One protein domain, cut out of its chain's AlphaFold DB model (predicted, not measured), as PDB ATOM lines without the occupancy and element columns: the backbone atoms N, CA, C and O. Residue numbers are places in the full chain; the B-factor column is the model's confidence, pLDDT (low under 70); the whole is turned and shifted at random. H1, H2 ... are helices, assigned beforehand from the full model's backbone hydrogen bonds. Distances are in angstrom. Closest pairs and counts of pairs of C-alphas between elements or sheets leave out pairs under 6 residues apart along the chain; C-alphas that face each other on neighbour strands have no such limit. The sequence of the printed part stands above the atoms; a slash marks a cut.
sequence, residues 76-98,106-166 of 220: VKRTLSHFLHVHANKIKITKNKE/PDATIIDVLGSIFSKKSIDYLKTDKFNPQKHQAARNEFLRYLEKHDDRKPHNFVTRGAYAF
ATOM      1  N   VAL A  76     -36.542  -8.935 -33.027       84.88
ATOM      2  CA  VAL A  76     -36.715 -10.306 -32.523       84.88
ATOM      3  C   VAL A  76     -38.202 -10.614 -32.358       84.88
ATOM      4  O   VAL A  76     -38.695 -11.596 -32.919       84.88
ATOM      5  N   LYS A  77     -38.958  -9.735 -31.690       83.56
ATOM      6  CA  LYS A  77     -40.421  -9.863 -31.560       83.56
ATOM      7  C   LYS A  77     -41.102  -9.871 -32.926       83.56
ATOM      8  O   LYS A  77     -41.985 -10.689 -33.177       83.56
ATOM      9  N   ARG A  78     -40.657  -9.004 -33.838       86.69
ATOM     10  CA  ARG A  78     -41.100  -8.950 -35.236       86.69
ATOM     11  C   ARG A  78     -40.839 -10.283 -35.939       86.69
ATOM     12  O   ARG A  78     -41.733 -10.794 -36.618       86.69
ATOM     13  N   THR A  79     -39.645 -10.862 -35.755       82.88
ATOM     14  CA  THR A  79     -39.258 -12.195 -36.266       82.88
ATOM     15  C   THR A  79     -40.264 -13.256 -35.864       82.88
ATOM     16  O   THR A  79     -40.886 -13.861 -36.742       82.88
ATOM     17  N   LEU A  80     -40.494 -13.388 -34.561       79.69
ATOM     18  CA  LEU A  80     -41.443 -14.342 -34.002       79.69
ATOM     19  C   LEU A  80     -42.880 -14.091 -34.483       79.69
ATOM     20  O   LEU A  80     -43.542 -15.013 -34.947       79.69
ATOM     21  N   SER A  81     -43.353 -12.843 -34.435       80.31
ATOM     22  CA  SER A  81     -44.714 -12.473 -34.846       80.31
ATOM     23  C   SER A  81     -45.013 -12.877 -36.293       80.31
ATOM     24  O   SER A  81     -46.058 -13.455 -36.581       80.31
ATOM     25  N   HIS A  82     -44.072 -12.649 -37.208       78.62
ATOM     26  CA  HIS A  82     -44.241 -13.031 -38.611       78.62
ATOM     27  C   HIS A  82     -44.192 -14.542 -38.823       78.62
ATOM     28  O   HIS A  82     -44.961 -15.053 -39.634       78.62
ATOM     29  N   PHE A  83     -43.321 -15.247 -38.096       76.56
ATOM     30  CA  PHE A  83     -43.288 -16.707 -38.117       76.56
ATOM     31  C   PHE A  83     -44.650 -17.281 -37.701       76.56
ATOM     32  O   PHE A  83     -45.244 -18.059 -38.447       76.56
ATOM     33  N   LEU A  84     -45.192 -16.810 -36.573       76.56
ATOM     34  CA  LEU A  84     -46.510 -17.214 -36.080       76.56
ATOM     35  C   LEU A  84     -47.627 -16.863 -37.069       76.56
ATOM     36  O   LEU A  84     -48.493 -17.696 -37.322       76.56
ATOM     37  N   HIS A  85     -47.596 -15.671 -37.670       76.38
ATOM     38  CA  HIS A  85     -48.587 -15.251 -38.664       76.38
ATOM     39  C   HIS A  85     -48.602 -16.171 -39.894       76.38
ATOM     40  O   HIS A  85     -49.662 -16.643 -40.304       76.38
ATOM     41  N   VAL A  86     -47.429 -16.473 -40.464       72.31
ATOM     42  CA  VAL A  86     -47.321 -17.384 -41.613       72.31
ATOM     43  C   VAL A  86     -47.772 -18.791 -41.237       72.31
ATOM     44  O   VAL A  86     -48.497 -19.415 -42.007       72.31
ATOM     45  N   HIS A  87     -47.388 -19.291 -40.061       67.88
ATOM     46  CA  HIS A  87     -47.774 -20.627 -39.615       67.88
ATOM     47  C   HIS A  87     -49.289 -20.737 -39.365       67.88
ATOM     48  O   HIS A  87     -49.932 -21.656 -39.867       67.88
ATOM     49  N   ALA A  88     -49.893 -19.753 -38.691       67.94
ATOM     50  CA  ALA A  88     -51.337 -19.700 -38.469       67.94
ATOM     51  C   ALA A  88     -52.126 -19.621 -39.789       67.94
ATOM     52  O   ALA A  88     -53.148 -20.293 -39.941       67.94
ATOM     53  N   ASN A  89     -51.645 -18.846 -40.767       64.06
ATOM     54  CA  ASN A  89     -52.268 -18.769 -42.088       64.06
ATOM     55  C   ASN A  89     -52.093 -20.061 -42.889       64.06
ATOM     56  O   ASN A  89     -53.044 -20.492 -43.534       64.06
ATOM     57  N   LYS A  90     -50.930 -20.721 -42.813       61.66
ATOM     58  CA  LYS A  90     -50.737 -22.049 -43.411       61.66
ATOM     59  C   LYS A  90     -51.729 -23.057 -42.840       61.66
ATOM     60  O   LYS A  90     -52.397 -23.718 -43.620       61.66
ATOM     61  N   ILE A  91     -51.908 -23.109 -41.517       57.19
ATOM     62  CA  ILE A  91     -52.911 -23.982 -40.882       57.19
ATOM     63  C   ILE A  91     -54.318 -23.706 -41.440       57.19
ATOM     64  O   ILE A  91     -55.059 -24.643 -41.729       57.19
ATOM     65  N   LYS A  92     -54.689 -22.432 -41.626       55.81
ATOM     66  CA  LYS A  92     -55.985 -22.054 -42.215       55.81
ATOM     67  C   LYS A  92     -56.113 -22.461 -43.691       55.81
ATOM     68  O   LYS A  92     -57.173 -22.926 -44.090       55.81
ATOM     69  N   ILE A  93     -55.053 -22.314 -44.488       56.94
ATOM     70  CA  ILE A  93     -55.037 -22.660 -45.922       56.94
ATOM     71  C   ILE A  93     -55.060 -24.180 -46.130       56.94
ATOM     72  O   ILE A  93     -55.825 -24.661 -46.961       56.94
ATOM     73  N   THR A  94     -54.288 -24.945 -45.350       53.81
ATOM     74  CA  THR A  94     -54.237 -26.416 -45.430       53.81
ATOM     75  C   THR A  94     -55.582 -27.063 -45.091       53.81
ATOM     76  O   THR A  94     -55.882 -28.139 -45.590       53.81
ATOM     77  N   LYS A  95     -56.436 -26.397 -44.300       54.16
ATOM     78  CA  LYS A  95     -57.818 -26.846 -44.072       54.16
ATOM     79  C   LYS A  95     -58.743 -26.666 -45.289       54.16
ATOM     80  O   LYS A  95     -59.775 -27.323 -45.328       54.16
ATOM     81  N   ASN A  96     -58.390 -25.815 -46.261       53.34
ATOM     82  CA  ASN A  96     -59.294 -25.368 -47.332       53.34
ATOM     83  C   ASN A  96     -58.884 -25.761 -48.768       53.34
ATOM     84  O   ASN A  96     -59.692 -25.569 -49.674       53.34
ATOM     85  N   LYS A  97     -57.675 -26.279 -49.032       44.75
ATOM     86  CA  LYS A  97     -57.272 -26.726 -50.384       44.75
ATOM     87  C   LYS A  97     -56.411 -27.991 -50.360       44.75
ATOM     88  O   LYS A  97     -55.423 -28.061 -49.631       44.75
ATOM     89  N   GLU A  98     -56.764 -28.944 -51.224       51.03
ATOM     90  CA  GLU A  98     -55.929 -30.092 -51.586       51.03
ATOM     91  C   GLU A  98     -54.611 -29.644 -52.251       51.03
ATOM     92  O   GLU A  98     -54.504 -28.582 -52.866       51.03
ATOM     93  N   PRO A 106     -43.257 -28.564 -41.540       46.47
ATOM     94  CA  PRO A 106     -44.111 -27.990 -40.495       46.47
ATOM     95  C   PRO A 106     -43.393 -27.729 -39.159       46.47
ATOM     96  O   PRO A 106     -43.849 -26.889 -38.389       46.47
ATOM     97  N   ASP A 107     -42.241 -28.375 -38.955       52.53
ATOM     98  CA  ASP A 107     -41.421 -28.350 -37.740       52.53
ATOM     99  C   ASP A 107     -40.130 -27.523 -37.864       52.53
ATOM    100  O   ASP A 107     -39.283 -27.575 -36.974       52.53
ATOM    101  N   ALA A 108     -39.934 -26.774 -38.958       55.88
ATOM    102  CA  ALA A 108     -38.716 -25.985 -39.136       55.88
ATOM    103  C   ALA A 108     -38.604 -24.912 -38.037       55.88
ATOM    104  O   ALA A 108     -39.390 -23.961 -37.973       55.88
ATOM    105  N   THR A 109     -37.608 -25.066 -37.171       65.44
ATOM    106  CA  THR A 109     -37.299 -24.134 -36.090       65.44
ATOM    107  C   THR A 109     -36.676 -22.850 -36.646       65.44
ATOM    108  O   THR A 109     -36.185 -22.802 -37.776       65.44
ATOM    109  N   ILE A 110     -36.616 -21.787 -35.835       63.56
ATOM    110  CA  ILE A 110     -35.845 -20.577 -36.182       63.56
ATOM    111  C   ILE A 110     -34.390 -20.944 -36.536       63.56
ATOM    112  O   ILE A 110     -33.799 -20.309 -37.405       63.56
ATOM    113  N   ILE A 111     -33.828 -21.993 -35.925       67.19
ATOM    114  CA  ILE A 111     -32.470 -22.472 -36.210       67.19
ATOM    115  C   ILE A 111     -32.356 -23.058 -37.618       67.19
ATOM    116  O   ILE A 111     -31.375 -22.767 -38.300       67.19
ATOM    117  N   ASP A 112     -33.349 -23.811 -38.084       69.56
ATOM    118  CA  ASP A 112     -33.351 -24.364 -39.446       69.56
ATOM    119  C   ASP A 112     -33.454 -23.246 -40.487       69.56
ATOM    120  O   ASP A 112     -32.739 -23.235 -41.491       69.56
ATOM    121  N   VAL A 113     -34.283 -22.233 -40.202       66.69
ATOM    122  CA  VAL A 113     -34.381 -21.028 -41.032       66.69
ATOM    123  C   VAL A 113     -33.045 -20.294 -41.074       66.69
ATOM    124  O   VAL A 113     -32.568 -19.962 -42.159       66.69
ATOM    125  N   LEU A 114     -32.416 -20.067 -39.918       67.88
ATOM    126  CA  LEU A 114     -31.101 -19.437 -39.848       67.88
ATOM    127  C   LEU A 114     -30.061 -20.256 -40.624       67.88
ATOM    128  O   LEU A 114     -29.284 -19.671 -41.374       67.88
ATOM    129  N   GLY A 115     -30.083 -21.588 -40.521       68.06
ATOM    130  CA  GLY A 115     -29.190 -22.487 -41.259       68.06
ATOM    131  C   GLY A 115     -29.356 -22.447 -42.779       68.06
ATOM    132  O   GLY A 115     -28.431 -22.815 -43.494       68.06
ATOM    133  N   SER A 116     -30.488 -21.948 -43.288       66.75
ATOM    134  CA  SER A 116     -30.681 -21.683 -44.724       66.75
ATOM    135  C   SER A 116     -30.099 -20.341 -45.200       66.75
ATOM    136  O   SER A 116     -29.925 -20.137 -46.402       66.75
ATOM    137  N   ILE A 117     -29.838 -19.413 -44.275       65.69
ATOM    138  CA  ILE A 117     -29.297 -18.071 -44.555       65.69
ATOM    139  C   ILE A 117     -27.782 -18.064 -44.370       65.69
ATOM    140  O   ILE A 117     -27.050 -17.496 -45.178       65.69
ATOM    141  N   PHE A 118     -27.335 -18.667 -43.272       67.19
ATOM    142  CA  PHE A 118     -25.968 -18.622 -42.793       67.19
ATOM    143  C   PHE A 118     -25.276 -19.958 -43.014       67.19
ATOM    144  O   PHE A 118     -25.858 -21.017 -42.788       67.19
ATOM    145  N   SER A 119     -23.995 -19.915 -43.372       69.88
ATOM    146  CA  SER A 119     -23.153 -21.105 -43.367       69.88
ATOM    147  C   SER A 119     -23.217 -21.820 -42.010       69.88
ATOM    148  O   SER A 119     -23.338 -21.189 -40.957       69.88
ATOM    149  N   LYS A 120     -23.072 -23.152 -42.012       70.19
ATOM    150  CA  LYS A 120     -23.029 -23.972 -40.784       70.19
ATOM    151  C   LYS A 120     -22.045 -23.405 -39.749       70.19
ATOM    152  O   LYS A 120     -22.367 -23.313 -38.573       70.19
ATOM    153  N   LYS A 121     -20.899 -22.907 -40.225       64.12
ATOM    154  CA  LYS A 121     -19.875 -22.227 -39.422       64.12
ATOM    155  C   LYS A 121     -20.411 -20.979 -38.705       64.12
ATOM    156  O   LYS A 121     -20.094 -20.767 -37.541       64.12
ATOM    157  N   SER A 122     -21.226 -20.171 -39.380       63.72
ATOM    158  CA  SER A 122     -21.881 -18.988 -38.807       63.72
ATOM    159  C   SER A 122     -22.989 -19.361 -37.810       63.72
ATOM    160  O   SER A 122     -23.133 -18.694 -36.788       63.72
ATOM    161  N   ILE A 123     -23.717 -20.460 -38.043       68.94
ATOM    162  CA  ILE A 123     -24.703 -20.996 -37.086       68.94
ATOM    163  C   ILE A 123     -24.049 -21.511 -35.812       68.94
ATOM    164  O   ILE A 123     -24.527 -21.209 -34.720       68.94
ATOM    165  N   ASP A 124     -22.946 -22.243 -35.933       67.88
ATOM    166  CA  ASP A 124     -22.216 -22.753 -34.775       67.88
ATOM    167  C   ASP A 124     -21.715 -21.601 -33.885       67.88
ATOM    168  O   ASP A 124     -21.700 -21.734 -32.666       67.88
ATOM    169  N   TYR A 125     -21.402 -20.431 -34.460       65.94
ATOM    170  CA  TYR A 125     -21.058 -19.229 -33.689       65.94
ATOM    171  C   TYR A 125     -22.245 -18.584 -32.978       65.94
ATOM    172  O   TYR A 125     -22.095 -18.154 -31.838       65.94
ATOM    173  N   LEU A 126     -23.422 -18.533 -33.608       62.62
ATOM    174  CA  LEU A 126     -24.639 -18.036 -32.952       62.62
ATOM    175  C   LEU A 126     -25.064 -18.923 -31.773       62.62
ATOM    176  O   LEU A 126     -25.745 -18.450 -30.871       62.62
ATOM    177  N   LYS A 127     -24.650 -20.195 -31.778       65.56
ATOM    178  CA  LYS A 127     -24.879 -21.155 -30.692       65.56
ATOM    179  C   LYS A 127     -23.830 -21.087 -29.579       65.56
ATOM    180  O   LYS A 127     -23.995 -21.758 -28.566       65.56
ATOM    181  N   THR A 128     -22.746 -20.326 -29.749       60.78
ATOM    182  CA  THR A 128     -21.707 -20.190 -28.718       60.78
ATOM    183  C   THR A 128     -21.947 -18.928 -27.894       60.78
ATOM    184  O   THR A 128     -21.895 -17.831 -28.437       60.78
ATOM    185  N   ASP A 129     -22.127 -19.066 -26.578       56.53
ATOM    186  CA  ASP A 129     -22.425 -17.962 -25.639       56.53
ATOM    187  C   ASP A 129     -21.287 -16.929 -25.447       56.53
ATOM    188  O   ASP A 129     -21.375 -16.030 -24.612       56.53
ATOM    189  N   LYS A 130     -20.181 -17.030 -26.199       66.62
ATOM    190  CA  LYS A 130     -19.018 -16.140 -26.057       66.62
ATOM    191  C   LYS A 130     -18.935 -15.152 -27.218       66.62
ATOM    192  O   LYS A 130     -18.591 -15.532 -28.337       66.62
ATOM    193  N   PHE A 131     -19.175 -13.872 -26.927       70.19
ATOM    194  CA  PHE A 131     -19.026 -12.778 -27.888       70.19
ATOM    195  C   PHE A 131     -17.600 -12.729 -28.466       70.19
ATOM    196  O   PHE A 131     -16.620 -12.596 -27.734       70.19
ATOM    197  N   ASN A 132     -17.477 -12.821 -29.794       76.69
ATOM    198  CA  ASN A 132     -16.209 -12.682 -30.519       76.69
ATOM    199  C   ASN A 132     -16.358 -11.660 -31.666       76.69
ATOM    200  O   ASN A 132     -16.980 -11.987 -32.683       76.69
ATOM    201  N   PRO A 133     -15.782 -10.447 -31.551       77.50
ATOM    202  CA  PRO A 133     -16.017  -9.348 -32.493       77.50
ATOM    203  C   PRO A 133     -15.764  -9.697 -33.966       77.50
ATOM    204  O   PRO A 133     -16.580  -9.384 -34.831       77.50
ATOM    205  N   GLN A 134     -14.660 -10.389 -34.263       77.88
ATOM    206  CA  GLN A 134     -14.283 -10.736 -35.638       77.88
ATOM    207  C   GLN A 134     -15.268 -11.739 -36.252       77.88
ATOM    208  O   GLN A 134     -15.684 -11.590 -37.403       77.88
ATOM    209  N   LYS A 135     -15.691 -12.740 -35.472       71.94
ATOM    210  CA  LYS A 135     -16.684 -13.731 -35.913       71.94
ATOM    211  C   LYS A 135     -18.067 -13.104 -36.099       71.94
ATOM    212  O   LYS A 135     -18.722 -13.393 -37.100       71.94
ATOM    213  N   HIS A 136     -18.480 -12.197 -35.208       74.94
ATOM    214  CA  HIS A 136     -19.721 -11.433 -35.380       74.94
ATOM    215  C   HIS A 136     -19.691 -10.580 -36.650       74.94
ATOM    216  O   HIS A 136     -20.680 -10.548 -37.384       74.94
ATOM    217  N   GLN A 137     -18.558  -9.943 -36.961       80.88
ATOM    218  CA  GLN A 137     -18.415  -9.167 -38.189       80.88
ATOM    219  C   GLN A 137     -18.521 -10.046 -39.445       80.88
ATOM    220  O   GLN A 137     -19.177  -9.658 -40.411       80.88
ATOM    221  N   ALA A 138     -17.925 -11.242 -39.440       79.81
ATOM    222  CA  ALA A 138     -18.028 -12.181 -40.557       79.81
ATOM    223  C   ALA A 138     -19.481 -12.629 -40.804       79.81
ATOM    224  O   ALA A 138     -19.953 -12.547 -41.941       79.81
ATOM    225  N   ALA A 139     -20.202 -13.015 -39.745       76.69
ATOM    226  CA  ALA A 139     -21.617 -13.384 -39.825       76.69
ATOM    227  C   ALA A 139     -22.490 -12.205 -40.292       76.69
ATOM    228  O   ALA A 139     -23.359 -12.367 -41.150       76.69
ATOM    229  N   ARG A 140     -22.215 -10.989 -39.801       80.56
ATOM    230  CA  ARG A 140     -22.882  -9.761 -40.260       80.56
ATOM    231  C   ARG A 140     -22.660  -9.518 -41.754       80.56
ATOM    232  O   ARG A 140     -23.613  -9.224 -42.466       80.56
ATOM    233  N   ASN A 141     -21.428  -9.640 -42.242       84.94
ATOM    234  CA  ASN A 141     -21.114  -9.433 -43.657       84.94
ATOM    235  C   ASN A 141     -21.791 -10.483 -44.548       84.94
ATOM    236  O   ASN A 141     -22.265 -10.155 -45.633       84.94
ATOM    237  N   GLU A 142     -21.860 -11.735 -44.097       82.38
ATOM    238  CA  GLU A 142     -22.612 -12.789 -44.780       82.38
ATOM    239  C   GLU A 142     -24.104 -12.440 -44.870       82.38
ATOM    240  O   GLU A 142     -24.674 -12.496 -45.960       82.38
ATOM    241  N   PHE A 143     -24.699 -11.962 -43.770       81.31
ATOM    242  CA  PHE A 143     -26.087 -11.496 -43.747       81.31
ATOM    243  C   PHE A 143     -26.344 -10.338 -44.718       81.31
ATOM    244  O   PHE A 143     -27.343 -10.330 -45.429       81.31
ATOM    245  N   LEU A 144     -25.446  -9.353 -44.773       84.31
ATOM    246  CA  LEU A 144     -25.598  -8.209 -45.675       84.31
ATOM    247  C   LEU A 144     -25.494  -8.630 -47.144       84.31
ATOM    248  O   LEU A 144     -26.360  -8.270 -47.936       84.31
ATOM    249  N   ARG A 145     -24.513  -9.472 -47.499       85.69
ATOM    250  CA  ARG A 145     -24.405 -10.033 -48.860       85.69
ATOM    251  C   ARG A 145     -25.653 -10.819 -49.251       85.69
ATOM    252  O   ARG A 145     -26.070 -10.803 -50.407       85.69
ATOM    253  N   TYR A 146     -26.242 -11.522 -48.292       82.69
ATOM    254  CA  TYR A 146     -27.492 -12.230 -48.492       82.69
ATOM    255  C   TYR A 146     -28.649 -11.279 -48.804       82.69
ATOM    256  O   TYR A 146     -29.343 -11.452 -49.807       82.69
ATOM    257  N   LEU A 147     -28.814 -10.244 -47.975       82.69
ATOM    258  CA  LEU A 147     -29.813  -9.196 -48.162       82.69
ATOM    259  C   LEU A 147     -29.649  -8.484 -49.504       82.69
ATOM    260  O   LEU A 147     -30.645  -8.120 -50.112       82.69
ATOM    261  N   GLU A 148     -28.427  -8.307 -50.002       85.56
ATOM    262  CA  GLU A 148     -28.162  -7.730 -51.323       85.56
ATOM    263  C   GLU A 148     -28.601  -8.651 -52.468       85.56
ATOM    264  O   GLU A 148     -29.225  -8.181 -53.420       85.56
ATOM    265  N   LYS A 149     -28.341  -9.959 -52.361       82.94
ATOM    266  CA  LYS A 149     -28.610 -10.942 -53.426       82.94
ATOM    267  C   LYS A 149     -30.048 -11.449 -53.489       82.94
ATOM    268  O   LYS A 149     -30.462 -11.952 -54.531       82.94
ATOM    269  N   HIS A 150     -30.799 -11.366 -52.395       74.62
ATOM    270  CA  HIS A 150     -32.139 -11.943 -52.311       74.62
ATOM    271  C   HIS A 150     -33.214 -10.892 -52.036       74.62
ATOM    272  O   HIS A 150     -32.966  -9.881 -51.381       74.62
ATOM    273  N   ASP A 151     -34.409 -11.152 -52.564       66.69
ATOM    274  CA  ASP A 151     -35.614 -10.377 -52.286       66.69
ATOM    275  C   ASP A 151     -36.466 -11.052 -51.212       66.69
ATOM    276  O   ASP A 151     -36.521 -12.277 -51.087       66.69
ATOM    277  N   ASP A 152     -37.181 -10.210 -50.473       62.00
ATOM    278  CA  ASP A 152     -37.852 -10.510 -49.215       62.00
ATOM    279  C   ASP A 152     -39.204 -11.240 -49.400       62.00
ATOM    280  O   ASP A 152     -40.208 -10.927 -48.753       62.00
ATOM    281  N   ARG A 153     -39.250 -12.263 -50.273       59.16
ATOM    282  CA  ARG A 153     -40.409 -13.166 -50.525       59.16
ATOM    283  C   ARG A 153     -40.157 -14.654 -50.191       59.16
ATOM    284  O   ARG A 153     -41.029 -15.486 -50.414       59.16
ATOM    285  N   LYS A 154     -38.991 -15.000 -49.644       63.22
ATOM    286  CA  LYS A 154     -38.578 -16.381 -49.361       63.22
ATOM    287  C   LYS A 154     -38.749 -16.796 -47.879       63.22
ATOM    288  O   LYS A 154     -38.964 -15.967 -47.005       63.22
ATOM    289  N   PRO A 155     -38.634 -18.090 -47.536       51.75
ATOM    290  CA  PRO A 155     -38.903 -18.586 -46.177       51.75
ATOM    291  C   PRO A 155     -38.078 -17.950 -45.049       51.75
ATOM    292  O   PRO A 155     -38.530 -17.859 -43.918       51.75
ATOM    293  N   HIS A 156     -36.874 -17.481 -45.351       62.25
ATOM    294  CA  HIS A 156     -35.967 -16.809 -44.415       62.25
ATOM    295  C   HIS A 156     -36.293 -15.334 -44.151       62.25
ATOM    296  O   HIS A 156     -35.628 -14.685 -43.339       62.25
ATOM    297  N   ASN A 157     -37.356 -14.818 -44.771       69.75
ATOM    298  CA  ASN A 157     -37.829 -13.450 -44.591       69.75
ATOM    299  C   ASN A 157     -38.137 -13.063 -43.145       69.75
ATOM    300  O   ASN A 157     -38.258 -11.884 -42.807       69.75
ATOM    301  N   PHE A 158     -38.344 -14.051 -42.271       74.06
ATOM    302  CA  PHE A 158     -38.601 -13.794 -40.863       74.06
ATOM    303  C   PHE A 158     -37.463 -12.987 -40.232       74.06
ATOM    304  O   PHE A 158     -37.725 -12.088 -39.442       74.06
ATOM    305  N   VAL A 159     -36.217 -13.234 -40.617       76.69
ATOM    306  CA  VAL A 159     -35.075 -12.542 -40.008       76.69
ATOM    307  C   VAL A 159     -34.723 -11.279 -40.795       76.69
ATOM    308  O   VAL A 159     -34.507 -10.217 -40.210       76.69
ATOM    309  N   THR A 160     -34.739 -11.345 -42.128       82.69
ATOM    310  CA  THR A 160     -34.349 -10.231 -43.014       82.69
ATOM    311  C   THR A 160     -35.270  -9.019 -42.901       82.69
ATOM    312  O   THR A 160     -34.796  -7.887 -42.986       82.69
ATOM    313  N   ARG A 161     -36.563  -9.211 -42.605       85.44
ATOM    314  CA  ARG A 161     -37.509  -8.102 -42.375       85.44
ATOM    315  C   ARG A 161     -37.151  -7.216 -41.188       85.44
ATOM    316  O   ARG A 161     -37.510  -6.046 -41.185       85.44
ATOM    317  N   GLY A 162     -36.452  -7.762 -40.192       87.25
ATOM    318  CA  GLY A 162     -35.981  -7.018 -39.021       87.25
ATOM    319  C   GLY A 162     -34.719  -6.186 -39.271       87.25
ATOM    320  O   GLY A 162     -34.300  -5.444 -38.390       87.25
ATOM    321  N   ALA A 163     -34.098  -6.286 -40.452       89.56
ATOM    322  CA  ALA A 163     -32.865  -5.576 -40.792       89.56
ATOM    323  C   ALA A 163     -33.123  -4.102 -41.170       89.56
ATOM    324  O   ALA A 163     -32.753  -3.651 -42.252       89.56
ATOM    325  N   TYR A 164     -33.774  -3.332 -40.294       93.19
ATOM    326  CA  TYR A 164     -34.301  -2.003 -40.633       93.19
ATOM    327  C   TYR A 164     -33.249  -1.034 -41.160       93.19
ATOM    328  O   TYR A 164     -33.511  -0.360 -42.145       93.19
ATOM    329  N   ALA A 165     -32.047  -1.001 -40.578       92.56
ATOM    330  CA  ALA A 165     -30.978  -0.120 -41.056       92.56
ATOM    331  C   ALA A 165     -30.623  -0.373 -42.534       92.56
ATOM    332  O   ALA A 165     -30.388   0.569 -43.285       92.56
ATOM    333  N   PHE A 166     -30.635  -1.640 -42.966       92.38
ATOM    334  CA  PHE A 166     -30.406  -2.000 -44.365       92.38
ATOM    335  C   PHE A 166     -31.533  -1.473 -45.261       92.38
ATOM    336  O   PHE A 166     -31.262  -0.804 -46.256       92.38
TER     337      PHE A 166
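What this domain is: This is residues 76 to 98 and 106 to 166 of the 220 residues of the protein "Sulfotransferase" of Oikopleura dioica (UniProt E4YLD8). Two longer helices, H1 and H4, lie toward opposite ends of an elongated, loosely joined body, with the short helices H5 and H2 in the middle between them and short H3 packed by the first part of H4. Residues 92 to 98, of which 92 to 94 belong to H1, stick out at one end, and the turn of residues 128 to 134 sticks out toward the other. The printed part has 84 residues with five named helices, H1 to H5 in chain order, and no named strand; its class is all helix. It is only just loose, close to compact, with a radius of gyration of the C-alphas of 14.7 A, and it spans 49 by 25 by 22 A.

How they stand to each other: Begin with H1, residues 76 to 94, the longest helix. With residues 76 to 83 alone it touches H5, residues 157 to 160; look at Thr 79 and Phe 158, the closest C-alphas, 4.9 A apart. From H5 go to H2, residues 110 to 117: the two are close but not clearly touching, the closest C-alphas being Leu 114 and Val 159 at 8.0 A. H2 only just touches H3, residues 120 to 126, with 3 pairs of C-alphas within 8 A, the closest Gly 115 and Ile 123 at 6.3 A; they run opposite ways at a steep tilt of 47 degrees. H3 only just touches H4, residues 133 to 149, with 3 such pairs, and H4 takes part with residues 135 to 139 alone. Their closest C-alphas are Ser 122 and Ala 139, 5.7 A apart, and they run opposite ways at a steep tilt of 58 degrees. H4 and H5 are close but not clearly touching, with the C-alphas of Leu 147 and Thr 160 closest at 6.9 A. H1 is apart from H2, H3 and H4. In H1, H2, H3 and H4 every O i to N i+4 pair is within hydrogen-bond range; H5 is too short for such a pair, and its 1 pair of O i and N i+3 is not within range.

Where its parts are: Find C-alpha 76 at (-36.715, -10.306, -32.523); from there H1 runs 27.1 A to Thr 94. H2 begins at Ile 110 and H3 at Lys 120. Find C-alpha 133 at (-16.017, -9.348, -32.493), where H4 begins; it runs 24.5 A to Lys 149. H5 ends at C-alpha 160, (-34.349, -10.231, -43.014).

The domain as a whole: The two C-alphas farthest apart are those of Glu 98 and Pro 133, 48.9 A. Residues 99 to 105 are not printed, and C-alphas 98 and 106 stand 16.3 A apart across the cut between H1 and H2. The link from H2 to H3 is tight, and those from H3 to H4 and from H4 to H5 are short. The mean pLDDT of the printed part is 71.1, and 43 residues are under 70: residues 87 to 98, 106 to 119, 121 to 130 and 151 to 157.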